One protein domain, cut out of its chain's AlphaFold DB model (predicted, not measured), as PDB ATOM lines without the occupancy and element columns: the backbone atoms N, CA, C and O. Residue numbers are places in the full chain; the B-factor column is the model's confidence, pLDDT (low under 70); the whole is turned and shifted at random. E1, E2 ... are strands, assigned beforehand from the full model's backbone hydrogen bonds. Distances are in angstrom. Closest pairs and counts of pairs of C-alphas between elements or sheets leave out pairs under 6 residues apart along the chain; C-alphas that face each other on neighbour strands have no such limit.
ATOM      1  N   LEU A  10      17.692   6.689  -3.170       87.75
ATOM      2  CA  LEU A  10      16.341   6.932  -2.702       87.75
ATOM      3  C   LEU A  10      15.457   7.133  -3.933       87.75
ATOM      4  O   LEU A  10      15.783   7.920  -4.822       87.75
ATOM      5  N   THR A  11      14.343   6.413  -3.976       90.62
ATOM      6  CA  THR A  11      13.358   6.529  -5.052       90.62
ATOM      7  C   THR A  11      12.205   7.408  -4.589       90.62
ATOM      8  O   THR A  11      11.650   7.175  -3.514       90.62
ATOM      9  N   PHE A  12      11.834   8.386  -5.410       89.69
ATOM     10  CA  PHE A  12      10.727   9.308  -5.175       89.69
ATOM     11  C   PHE A  12       9.713   9.196  -6.301       89.69
ATOM     12  O   PHE A  12      10.082   9.128  -7.470       89.69
ATOM     13  N   ASP A  13       8.436   9.175  -5.938       91.62
ATOM     14  CA  ASP A  13       7.339   9.169  -6.898       91.62
ATOM     15  C   ASP A  13       6.835  10.606  -7.062       91.62
ATOM     16  O   ASP A  13       6.398  11.231  -6.094       91.62
ATOM     17  N   VAL A  14       6.956  11.150  -8.271       89.94
ATOM     18  CA  VAL A  14       6.619  12.540  -8.607       89.94
ATOM     19  C   VAL A  14       5.197  12.576  -9.149       89.94
ATOM     20  O   VAL A  14       4.953  12.853 -10.321       89.94
ATOM     21  N   ALA A  15       4.247  12.223  -8.283       87.88
ATOM     22  CA  ALA A  15       2.825  12.167  -8.606       87.88
ATOM     23  C   ALA A  15       2.554  11.449  -9.952       87.88
ATOM     24  O   ALA A  15       3.001  10.326 -10.176       87.88
ATOM     25  N   SER A  16       1.822  12.092 -10.862       87.94
ATOM     26  CA  SER A  16       1.528  11.545 -12.192       87.94
ATOM     27  C   SER A  16       2.687  11.692 -13.184       87.94
ATOM     28  O   SER A  16       2.644  11.050 -14.233       87.94
ATOM     29  N   ALA A  17       3.714  12.487 -12.870       89.88
ATOM     30  CA  ALA A  17       4.765  12.871 -13.808       89.88
ATOM     31  C   ALA A  17       5.826  11.792 -14.030       89.88
ATOM     32  O   ALA A  17       6.353  11.652 -15.134       89.88
ATOM     33  N   GLY A  18       6.112  10.976 -13.017       92.06
ATOM     34  CA  GLY A  18       7.085   9.896 -13.134       92.06
ATOM     35  C   GLY A  18       7.683   9.487 -11.803       92.06
ATOM     36  O   GLY A  18       7.189   9.844 -10.736       92.06
ATOM     37  N   SER A  19       8.787   8.756 -11.877       92.50
ATOM     38  CA  SER A  19       9.574   8.378 -10.708       92.50
ATOM     39  C   SER A  19      11.025   8.816 -10.888       92.50
ATOM     40  O   SER A  19      11.597   8.753 -11.981       92.50
ATOM     41  N   LEU A  20      11.640   9.239  -9.794       92.62
ATOM     42  CA  LEU A  20      13.028   9.672  -9.717       92.62
ATOM     43  C   LEU A  20      13.810   8.716  -8.831       92.62
ATOM     44  O   LEU A  20      13.308   8.233  -7.818       92.62
ATOM     45  N   GLU A  21      15.070   8.500  -9.169       92.19
ATOM     46  CA  GLU A  21      16.049   7.916  -8.268       92.19
ATOM     47  C   GLU A  21      17.169   8.923  -8.061       92.19
ATOM     48  O   GLU A  21      17.753   9.435  -9.019       92.19
ATOM     49  N   LEU A  22      17.482   9.190  -6.804       90.19
ATOM     50  CA  LEU A  22      18.502  10.147  -6.419       90.19
ATOM     51  C   LEU A  22      19.358   9.592  -5.288       90.19
ATOM     52  O   LEU A  22      18.947   8.704  -4.548       90.19
ATOM     53  N   THR A  23      20.595  10.054  -5.200       89.75
ATOM     54  CA  THR A  23      21.594   9.597  -4.231       89.75
ATOM     55  C   THR A  23      22.146  10.791  -3.472       89.75
ATOM     56  O   THR A  23      22.092  11.917  -3.954       89.75
ATOM     57  N   LEU A  24      22.681  10.555  -2.279       87.44
ATOM     58  CA  LEU A  24      23.387  11.579  -1.515       87.44
ATOM     59  C   LEU A  24      24.890  11.300  -1.588       87.44
ATOM     60  O   LEU A  24      25.366  10.365  -0.941       87.44
ATOM     61  N   ASP A  25      25.630  12.109  -2.345       82.88
ATOM     62  CA  ASP A  25      27.096  12.047  -2.402       82.88
ATOM     63  C   ASP A  25      27.694  13.259  -1.684       82.88
ATOM     64  O   ASP A  25      27.321  14.404  -1.927       82.88
ATOM     65  N   GLY A  26      28.553  13.021  -0.692       78.50
ATOM     66  CA  GLY A  26      29.215  14.103   0.049       78.50
ATOM     67  C   GLY A  26      28.288  15.092   0.782       78.50
ATOM     68  O   GLY A  26      28.765  16.132   1.236       78.50
ATOM     69  N   GLY A  27      26.993  14.782   0.930       81.06
ATOM     70  CA  GLY A  27      25.992  15.699   1.487       81.06
ATOM     71  C   GLY A  27      25.339  16.624   0.454       81.06
ATOM     72  O   GLY A  27      24.855  17.689   0.832       81.06
ATOM     73  N   ALA A  28      25.333  16.234  -0.820       85.25
ATOM     74  CA  ALA A  28      24.579  16.868  -1.894       85.25
ATOM     75  C   ALA A  28      23.657  15.831  -2.567       85.25
ATOM     76  O   ALA A  28      24.088  14.690  -2.765       85.25
ATOM     77  N   PRO A  29      22.399  16.184  -2.889       89.12
ATOM     78  CA  PRO A  29      21.538  15.338  -3.700       89.12
ATOM     79  C   PRO A  29      22.030  15.321  -5.148       89.12
ATOM     80  O   PRO A  29      22.230  16.362  -5.767       89.12
ATOM     81  N   GLU A  30      22.197  14.122  -5.695       88.88
ATOM     82  CA  GLU A  30      22.520  13.893  -7.098       88.88
ATOM     83  C   GLU A  30      21.444  13.027  -7.748       88.88
ATOM     84  O   GLU A  30      21.053  11.982  -7.218       88.88
ATOM     85  N   LEU A  31      20.977  13.445  -8.924       90.81
ATOM     86  CA  LEU A  31      20.038  12.662  -9.713       90.81
ATOM     87  C   LEU A  31      20.753  11.445 -10.321       90.81
ATOM     88  O   LEU A  31      21.711  11.587 -11.079       90.81
ATOM     89  N   VAL A  32      20.264  10.242 -10.021       91.38
ATOM     90  CA  VAL A  32      20.768   8.986 -10.602       91.38
ATOM     91  C   VAL A  32      19.994   8.652 -11.868       91.38
ATOM     92  O   VAL A  32      20.588   8.362 -12.909       91.38
ATOM     93  N   THR A  33      18.663   8.681 -11.787       90.94
ATOM     94  CA  THR A  33      17.791   8.487 -12.944       90.94
ATOM     95  C   THR A  33      16.489   9.257 -12.779       90.94
ATOM     96  O   THR A  33      15.949   9.344 -11.681       90.94
ATOM     97  N   ALA A  34      15.947   9.756 -13.884       92.25
ATOM     98  CA  ALA A  34      14.579  10.252 -13.964       92.25
ATOM     99  C   ALA A  34      13.822   9.418 -14.996       92.25
ATOM    100  O   ALA A  34      14.290   9.241 -16.123       92.25
ATOM    101  N   VAL A  35      12.689   8.852 -14.593       93.81
ATOM    102  CA  VAL A  35      11.829   8.036 -15.450       93.81
ATOM    103  C   VAL A  35      10.474   8.731 -15.540       93.81
ATOM    104  O   VAL A  35       9.642   8.540 -14.652       93.81
ATOM    105  N   PRO A  36      10.244   9.550 -16.579       93.75
ATOM    106  CA  PRO A  36       8.941  10.160 -16.784       93.75
ATOM    107  C   PRO A  36       7.893   9.094 -17.130       93.75
ATOM    108  O   PRO A  36       8.192   8.077 -17.770       93.75
ATOM    109  N   ASN A  37       6.657   9.336 -16.705       92.38
ATOM    110  CA  ASN A  37       5.491   8.556 -17.102       92.38
ATOM    111  C   ASN A  37       5.105   8.845 -18.561       92.38
ATOM    112  O   ASN A  37       5.681   9.699 -19.231       92.38
ATOM    113  N   VAL A  38       4.130   8.092 -19.079       92.12
ATOM    114  CA  VAL A  38       3.641   8.275 -20.452       92.12
ATOM    115  C   VAL A  38       3.193   9.721 -20.683       92.12
ATOM    116  O   VAL A  38       2.550  10.307 -19.820       92.12
ATOM    117  N   ASP A  39       3.573  10.274 -21.835       92.38
ATOM    118  CA  ASP A  39       3.325  11.657 -22.259       92.38
ATOM    119  C   ASP A  39       4.079  12.752 -21.469       92.38
ATOM    120  O   ASP A  39       4.148  13.884 -21.944       92.38
ATOM    121  N   TRP A  40       4.726  12.440 -20.343       94.31
ATOM    122  CA  TRP A  40       5.600  13.378 -19.633       94.31
ATOM    123  C   TRP A  40       7.005  13.397 -20.226       94.31
ATOM    124  O   TRP A  40       7.535  12.376 -20.680       94.31
ATOM    125  N   ILE A  41       7.642  14.560 -20.179       93.88
ATOM    126  CA  ILE A  41       9.061  14.722 -20.492       93.88
ATOM    127  C   ILE A  41       9.755  15.408 -19.323       93.88
ATOM    128  O   ILE A  41       9.144  16.207 -18.624       93.88
ATOM    129  N   VAL A  42      11.025  15.076 -19.112       93.69
ATOM    130  CA  VAL A  42      11.890  15.863 -18.229       93.69
ATOM    131  C   VAL A  42      12.331  17.074 -19.039       93.69
ATOM    132  O   VAL A  42      12.989  16.885 -20.068       93.69
ATOM    133  N   ASP A  43      11.925  18.266 -18.617       93.44
ATOM    134  CA  ASP A  43      12.292  19.513 -19.292       93.44
ATOM    135  C   ASP A  43      13.628  20.022 -18.756       93.44
ATOM    136  O   ASP A  43      14.617  20.096 -19.494       93.44
ATOM    137  N   GLU A  44      13.694  20.202 -17.437       92.44
ATOM    138  CA  GLU A  44      14.853  20.759 -16.760       92.44
ATOM    139  C   GLU A  44      15.300  19.908 -15.560       92.44
ATOM    140  O   GLU A  44      14.515  19.270 -14.855       92.44
ATOM    141  N   VAL A  45      16.617  19.866 -15.353       94.12
ATOM    142  CA  VAL A  45      17.252  19.277 -14.171       94.12
ATOM    143  C   VAL A  45      18.329  20.242 -13.710       94.12
ATOM    144  O   VAL A  45      19.355  20.393 -14.379       94.12
ATOM    145  N   GLU A  46      18.128  20.844 -12.547       92.69
ATOM    146  CA  GLU A  46      19.089  21.751 -11.934       92.69
ATOM    147  C   GLU A  46      19.604  21.188 -10.614       92.69
ATOM    148  O   GLU A  46      18.871  20.652  -9.789       92.69
ATOM    149  N   THR A  47      20.905  21.324 -10.389       91.00
ATOM    150  CA  THR A  47      21.538  20.973  -9.115       91.00
ATOM    151  C   THR A  47      22.326  22.163  -8.616       91.00
ATOM    152  O   THR A  47      23.284  22.590  -9.271       91.00
ATOM    153  N   PHE A  48      21.976  22.667  -7.437       87.75
ATOM    154  CA  PHE A  48      22.646  23.794  -6.814       87.75
ATOM    155  C   PHE A  48      23.087  23.452  -5.391       87.75
ATOM    156  O   PHE A  48      22.353  23.576  -4.417       87.75
ATOM    157  N   GLY A  49      24.339  23.012  -5.247       88.62
ATOM    158  CA  GLY A  49      24.928  22.729  -3.941       88.62
ATOM    159  C   GLY A  49      24.244  21.568  -3.215       88.62
ATOM    160  O   GLY A  49      24.639  20.423  -3.398       88.62
ATOM    161  N   ARG A  50      23.281  21.877  -2.341       91.25
ATOM    162  CA  ARG A  50      22.510  20.895  -1.555       91.25
ATOM    163  C   ARG A  50      21.064  20.758  -2.022       91.25
ATOM    164  O   ARG A  50      20.289  20.066  -1.367       91.25
ATOM    165  N   GLU A  51      20.737  21.407  -3.126       91.56
ATOM    166  CA  GLU A  51      19.413  21.459  -3.721       91.56
ATOM    167  C   GLU A  51      19.458  20.774  -5.093       91.56
ATOM    168  O   GLU A  51      20.414  20.943  -5.857       91.56
ATOM    169  N   LEU A  52      18.440  19.974  -5.387       93.31
ATOM    170  CA  LEU A  52      18.181  19.339  -6.675       93.31
ATOM    171  C   LEU A  52      16.747  19.680  -7.068       93.31
ATOM    172  O   LEU A  52      15.818  19.396  -6.315       93.31
ATOM    173  N   GLU A  53      16.579  20.231  -8.256       94.31
ATOM    174  CA  GLU A  53      15.293  20.514  -8.872       94.31
ATOM    175  C   GLU A  53      15.159  19.690 -10.156       94.31
ATOM    176  O   GLU A  53      16.100  19.571 -10.943       94.31
ATOM    177  N   VAL A  54      13.997  19.070 -10.342       94.25
ATOM    178  CA  VAL A  54      13.652  18.332 -11.556       94.25
ATOM    179  C   VAL A  54      12.267  18.748 -12.005       94.25
ATOM    180  O   VAL A  54      11.300  18.594 -11.260       94.25
ATOM    181  N   GLU A  55      12.175  19.225 -13.234       94.31
ATOM    182  CA  GLU A  55      10.937  19.679 -13.841       94.31
ATOM    183  C   GLU A  55      10.450  18.677 -14.885       94.31
ATOM    184  O   GLU A  55      11.196  18.196 -15.746       94.31
ATOM    185  N   PHE A  56       9.168  18.349 -14.788       94.19
ATOM    186  CA  PHE A  56       8.462  17.506 -15.728       94.19
ATOM    187  C   PHE A  56       7.342  18.296 -16.378       94.19
ATOM    188  O   PHE A  56       6.552  18.917 -15.675       94.19
ATOM    189  N   VAL A  57       7.206  18.193 -17.696       93.12
ATOM    190  CA  VAL A  57       6.132  18.879 -18.422       93.12
ATOM    191  C   VAL A  57       5.307  17.892 -19.240       93.12
ATOM    192  O   VAL A  57       5.821  16.912 -19.796       93.12
ATOM    193  N   ASN A  58       4.006  18.146 -19.314       92.31
ATOM    194  CA  ASN A  58       3.043  17.422 -20.130       92.31
ATOM    195  C   ASN A  58       2.023  18.402 -20.719       92.31
ATOM    196  O   ASN A  58       0.957  18.640 -20.158       92.31
ATOM    197  N   GLY A  59       2.339  18.966 -21.887       88.88
ATOM    198  CA  GLY A  59       1.448  19.921 -22.545       88.88
ATOM    199  C   GLY A  59       1.367  21.237 -21.770       88.88
ATOM    200  O   GLY A  59       2.286  22.033 -21.888       88.88
ATOM    201  N   THR A  60       0.268  21.440 -21.039       86.38
ATOM    202  CA  THR A  60      -0.032  22.618 -20.195       86.38
ATOM    203  C   THR A  60       0.139  22.346 -18.698       86.38
ATOM    204  O   THR A  60      -0.150  23.214 -17.881       86.38
ATOM    205  N   VAL A  61       0.551  21.127 -18.330       89.56
ATOM    206  CA  VAL A  61       0.796  20.742 -16.937       89.56
ATOM    207  C   VAL A  61       2.295  20.648 -16.696       89.56
ATOM    208  O   VAL A  61       3.001  19.935 -17.414       89.56
ATOM    209  N   GLU A  62       2.760  21.298 -15.644       92.31
ATOM    210  CA  GLU A  62       4.138  21.322 -15.181       92.31
ATOM    211  C   GLU A  62       4.195  20.750 -13.761       92.31
ATOM    212  O   GLU A  62       3.342  21.011 -12.912       92.31
ATOM    213  N   VAL A  63       5.172  19.890 -13.494       92.81
ATOM    214  CA  VAL A  63       5.376  19.275 -12.181       92.81
ATOM    215  C   VAL A  63       6.832  19.414 -11.798       92.81
ATOM    216  O   VAL A  63       7.718  18.832 -12.426       92.81
ATOM    217  N   LYS A  64       7.070  20.147 -10.719       93.38
ATOM    218  CA  LYS A  64       8.395  20.452 -10.204       93.38
ATOM    219  C   LYS A  64       8.659  19.650  -8.943       93.38
ATOM    220  O   LYS A  64       7.919  19.720  -7.965       93.38
ATOM    221  N   PHE A  65       9.723  18.863  -8.970       94.25
ATOM    222  CA  PHE A  65      10.241  18.150  -7.814       94.25
ATOM    223  C   PHE A  65      11.465  18.884  -7.277       94.25
ATOM    224  O   PHE A  65      12.452  19.037  -7.991       94.25
ATOM    225  N   LYS A  66      11.431  19.268  -6.003       93.75
ATOM    226  CA  LYS A  66      12.557  19.881  -5.293       93.75
ATOM    227  C   LYS A  66      13.029  18.966  -4.177       93.75
ATOM    228  O   LYS A  66      12.226  18.437  -3.409       93.75
ATOM    229  N   ALA A  67      14.338  18.803  -4.055       92.25
ATOM    230  CA  ALA A  67      14.986  18.081  -2.972       92.25
ATOM    231  C   ALA A  67      16.114  18.925  -2.377       92.25
ATOM    232  O   ALA A  67      17.077  19.246  -3.063       92.25
ATOM    233  N   GLU A  68      16.029  19.228  -1.085       91.69
ATOM    234  CA  GLU A  68      17.003  20.037  -0.351       91.69
ATOM    235  C   GLU A  68      17.547  19.262   0.853       91.69
ATOM    236  O   GLU A  68      16.787  18.692   1.641       91.69
ATOM    237  N   LEU A  69      18.870  19.250   1.034       89.44
ATOM    238  CA  LEU A  69      19.505  18.687   2.226       89.44
ATOM    239  C   LEU A  69      19.844  19.778   3.256       89.44
ATOM    240  O   LEU A  69      20.879  20.445   3.164       89.44
ATOM    241  N   GLU A  70      19.035  19.870   4.312       88.12
ATOM    242  CA  GLU A  70      19.225  20.800   5.431       88.12
ATOM    243  C   GLU A  70      19.480  20.024   6.735       88.12
ATOM    244  O   GLU A  70      18.769  19.077   7.060       88.12
ATOM    245  N   ASP A  71      20.541  20.372   7.473       86.12
ATOM    246  CA  ASP A  71      20.927  19.712   8.738       86.12
ATOM    247  C   ASP A  71      21.030  18.167   8.675       86.12
ATOM    248  O   ASP A  71      20.858  17.458   9.667       86.12
ATOM    249  N   GLY A  72      21.354  17.625   7.494       83.06
ATOM    250  CA  GLY A  72      21.443  16.179   7.254       83.06
ATOM    251  C   GLY A  72      20.088  15.486   7.078       83.06
ATOM    252  O   GLY A  72      20.037  14.257   7.020       83.06
ATOM    253  N   VAL A  73      19.006  16.256   6.978       86.06
ATOM    254  CA  VAL A  73      17.657  15.794   6.658       86.06
ATOM    255  C   VAL A  73      17.336  16.209   5.228       86.06
ATOM    256  O   VAL A  73      17.428  17.381   4.875       86.06
ATOM    257  N   LEU A  74      16.970  15.235   4.395       87.50
ATOM    258  CA  LEU A  74      16.506  15.502   3.039       87.50
ATOM    259  C   LEU A  74      15.030  15.902   3.102       87.50
ATOM    260  O   LEU A  74      14.191  15.098   3.514       87.50
ATOM    261  N   LYS A  75      14.730  17.138   2.720       91.00
ATOM    262  CA  LYS A  75      13.372  17.635   2.504       91.00
ATOM    263  C   LYS A  75      13.049  17.525   1.024       91.00
ATOM    264  O   LYS A  75      13.896  17.819   0.188       91.00
ATOM    265  N   THR A  76      11.835  17.098   0.712       91.56
ATOM    266  CA  THR A  76      11.363  16.980  -0.668       91.56
ATOM    267  C   THR A  76       9.996  17.616  -0.808       91.56
ATOM    268  O   THR A  76       9.132  17.374   0.037       91.56
ATOM    269  N   GLU A  77       9.800  18.369  -1.879       92.38
ATOM    270  CA  GLU A  77       8.560  19.062  -2.207       92.38
ATOM    271  C   GLU A  77       8.187  18.789  -3.667       92.38
ATOM    272  O   GLU A  77       9.061  18.637  -4.522       92.38
ATOM    273  N   ILE A  78       6.887  18.650  -3.930       93.00
ATOM    274  CA  ILE A  78       6.335  18.430  -5.268       93.00
ATOM    275  C   ILE A  78       5.297  19.520  -5.496       93.00
ATOM    276  O   ILE A  78       4.295  19.571  -4.780       93.00
ATOM    277  N   GLU A  79       5.537  20.358  -6.494       91.38
ATOM    278  CA  GLU A  79       4.638  21.418  -6.939       91.38
ATOM    279  C   GLU A  79       4.044  21.017  -8.293       91.38
ATOM    280  O   GLU A  79       4.738  20.447  -9.136       91.38
ATOM    281  N   ILE A  80       2.743  21.241  -8.475       90.38
ATOM    282  CA  ILE A  80       2.010  20.912  -9.701       90.38
ATOM    283  C   ILE A  80       1.342  22.202 -10.164       90.38
ATOM    284  O   ILE A  80       0.488  22.731  -9.453       90.38
ATOM    285  N   GLU A  81       1.728  22.680 -11.335       87.06
ATOM    286  CA  GLU A  81       1.171  23.854 -11.995       87.06
ATOM    287  C   GLU A  81       0.413  23.375 -13.239       87.06
ATOM    288  O   GLU A  81       0.936  22.625 -14.055       87.06
ATOM    289  N   ASP A  82      -0.864  23.732 -13.355       82.19
ATOM    290  CA  ASP A  82      -1.682  23.421 -14.528       82.19
ATOM    291  C   ASP A  82      -2.173  24.734 -15.126       82.19
ATOM    292  O   ASP A  82      -3.048  25.387 -14.560       82.19
ATOM    293  N   GLU A  83      -1.637  25.111 -16.286       68.56
ATOM    294  CA  GLU A  83      -2.070  26.306 -17.020       68.56
ATOM    295  C   GLU A  83      -3.516  26.176 -17.536       68.56
ATOM    296  O   GLU A  83      -4.090  27.140 -18.034       68.56
TER     297      GLU A  83
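Overview. This is residues 10 to 83 of the 124 residues of an uncharacterized protein of Acidimicrobiia bacterium (UniProt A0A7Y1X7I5). Two twisted antiparallel sheets stand face to face as an elongated sandwich: the three strands E1, E2 and E3 make one layer, the four strands E4, E5, E6 and E7 the other. The strands of both layers run nearly in line with each other, at 12 degrees from sheet to sheet, and the chain passes from the first layer to the second once, between E3 and E4. The printed part has 74 residues, with seven named strands, E1 to E7, and no named helix; the class is all strand. The sheet orders are E1 - E2 - E3 and E4 - E5 - E6 - E7. The whole is compact, with a radius of gyration of the C-alphas of 11.9 A, and spans 36 by 20 by 17 A.

Along the chain. E1, residues 10 to 14, begins at C-alpha 10 at (16.341, 6.932, -2.702) and is 12.7 A long. E2, residues 18 to 25, covers 22.8 A, and E3, residues 28 to 36, covers 22.6 A and bends by 55 degrees at residue 32. E4, residues 41 to 48, begins at C-alpha 41 at (9.061, 14.722, -20.492) and is 21.3 A long. E5, residues 51 to 58, measures 23.5 A. The longest strands by residues are E6, residues 61 to 70, at 29.0 A, and E7, residues 73 to 82, at 29.7 A, ending at C-alpha 82 at (-1.682, 23.421, -14.528).

Arrangement. E4 to E7 form a strongly twisted sheet and a meander, each strand the antiparallel neighbour of the one before, with E4 and E7 as edge strands. In the hairpin E4 and E5, N 48 and O 51 are 2.8 A apart, within hydrogen-bond range. So are N 54 and O 65 in the hairpin E5 and E6, at 2.8 A, and N 66 and O 77 in the hairpin E6 and E7, at 2.9 A. E1, E2 and E3 form the other meander, in a sheet only just strongly twisted, with C-alphas up to 4.3 A off its best plane. N 12 and O 20 are 2.8 A apart in the hairpin E1 and E2, and N 23 and O 30 are 2.8 A apart in the hairpin E2 and E3. The two sheets form the sandwich, two sheets face to face, their best planes 7 degrees apart. The closest C-alphas of E3 and E5 are those of Pro 29 and Leu 52, 6.0 A apart; those of E1 and E7 are Val 14 and Ile 78, at 6.8 A. E2 and E6 are apart.

Size, cuts and confidence. The C-alphas farthest apart are those of Gly 26 and Glu 83, at 37.7 A. The printed part has no cut, and its six links between strands are tight. The mean pLDDT of the printed part is 90.2, and residue 83 alone is under 70.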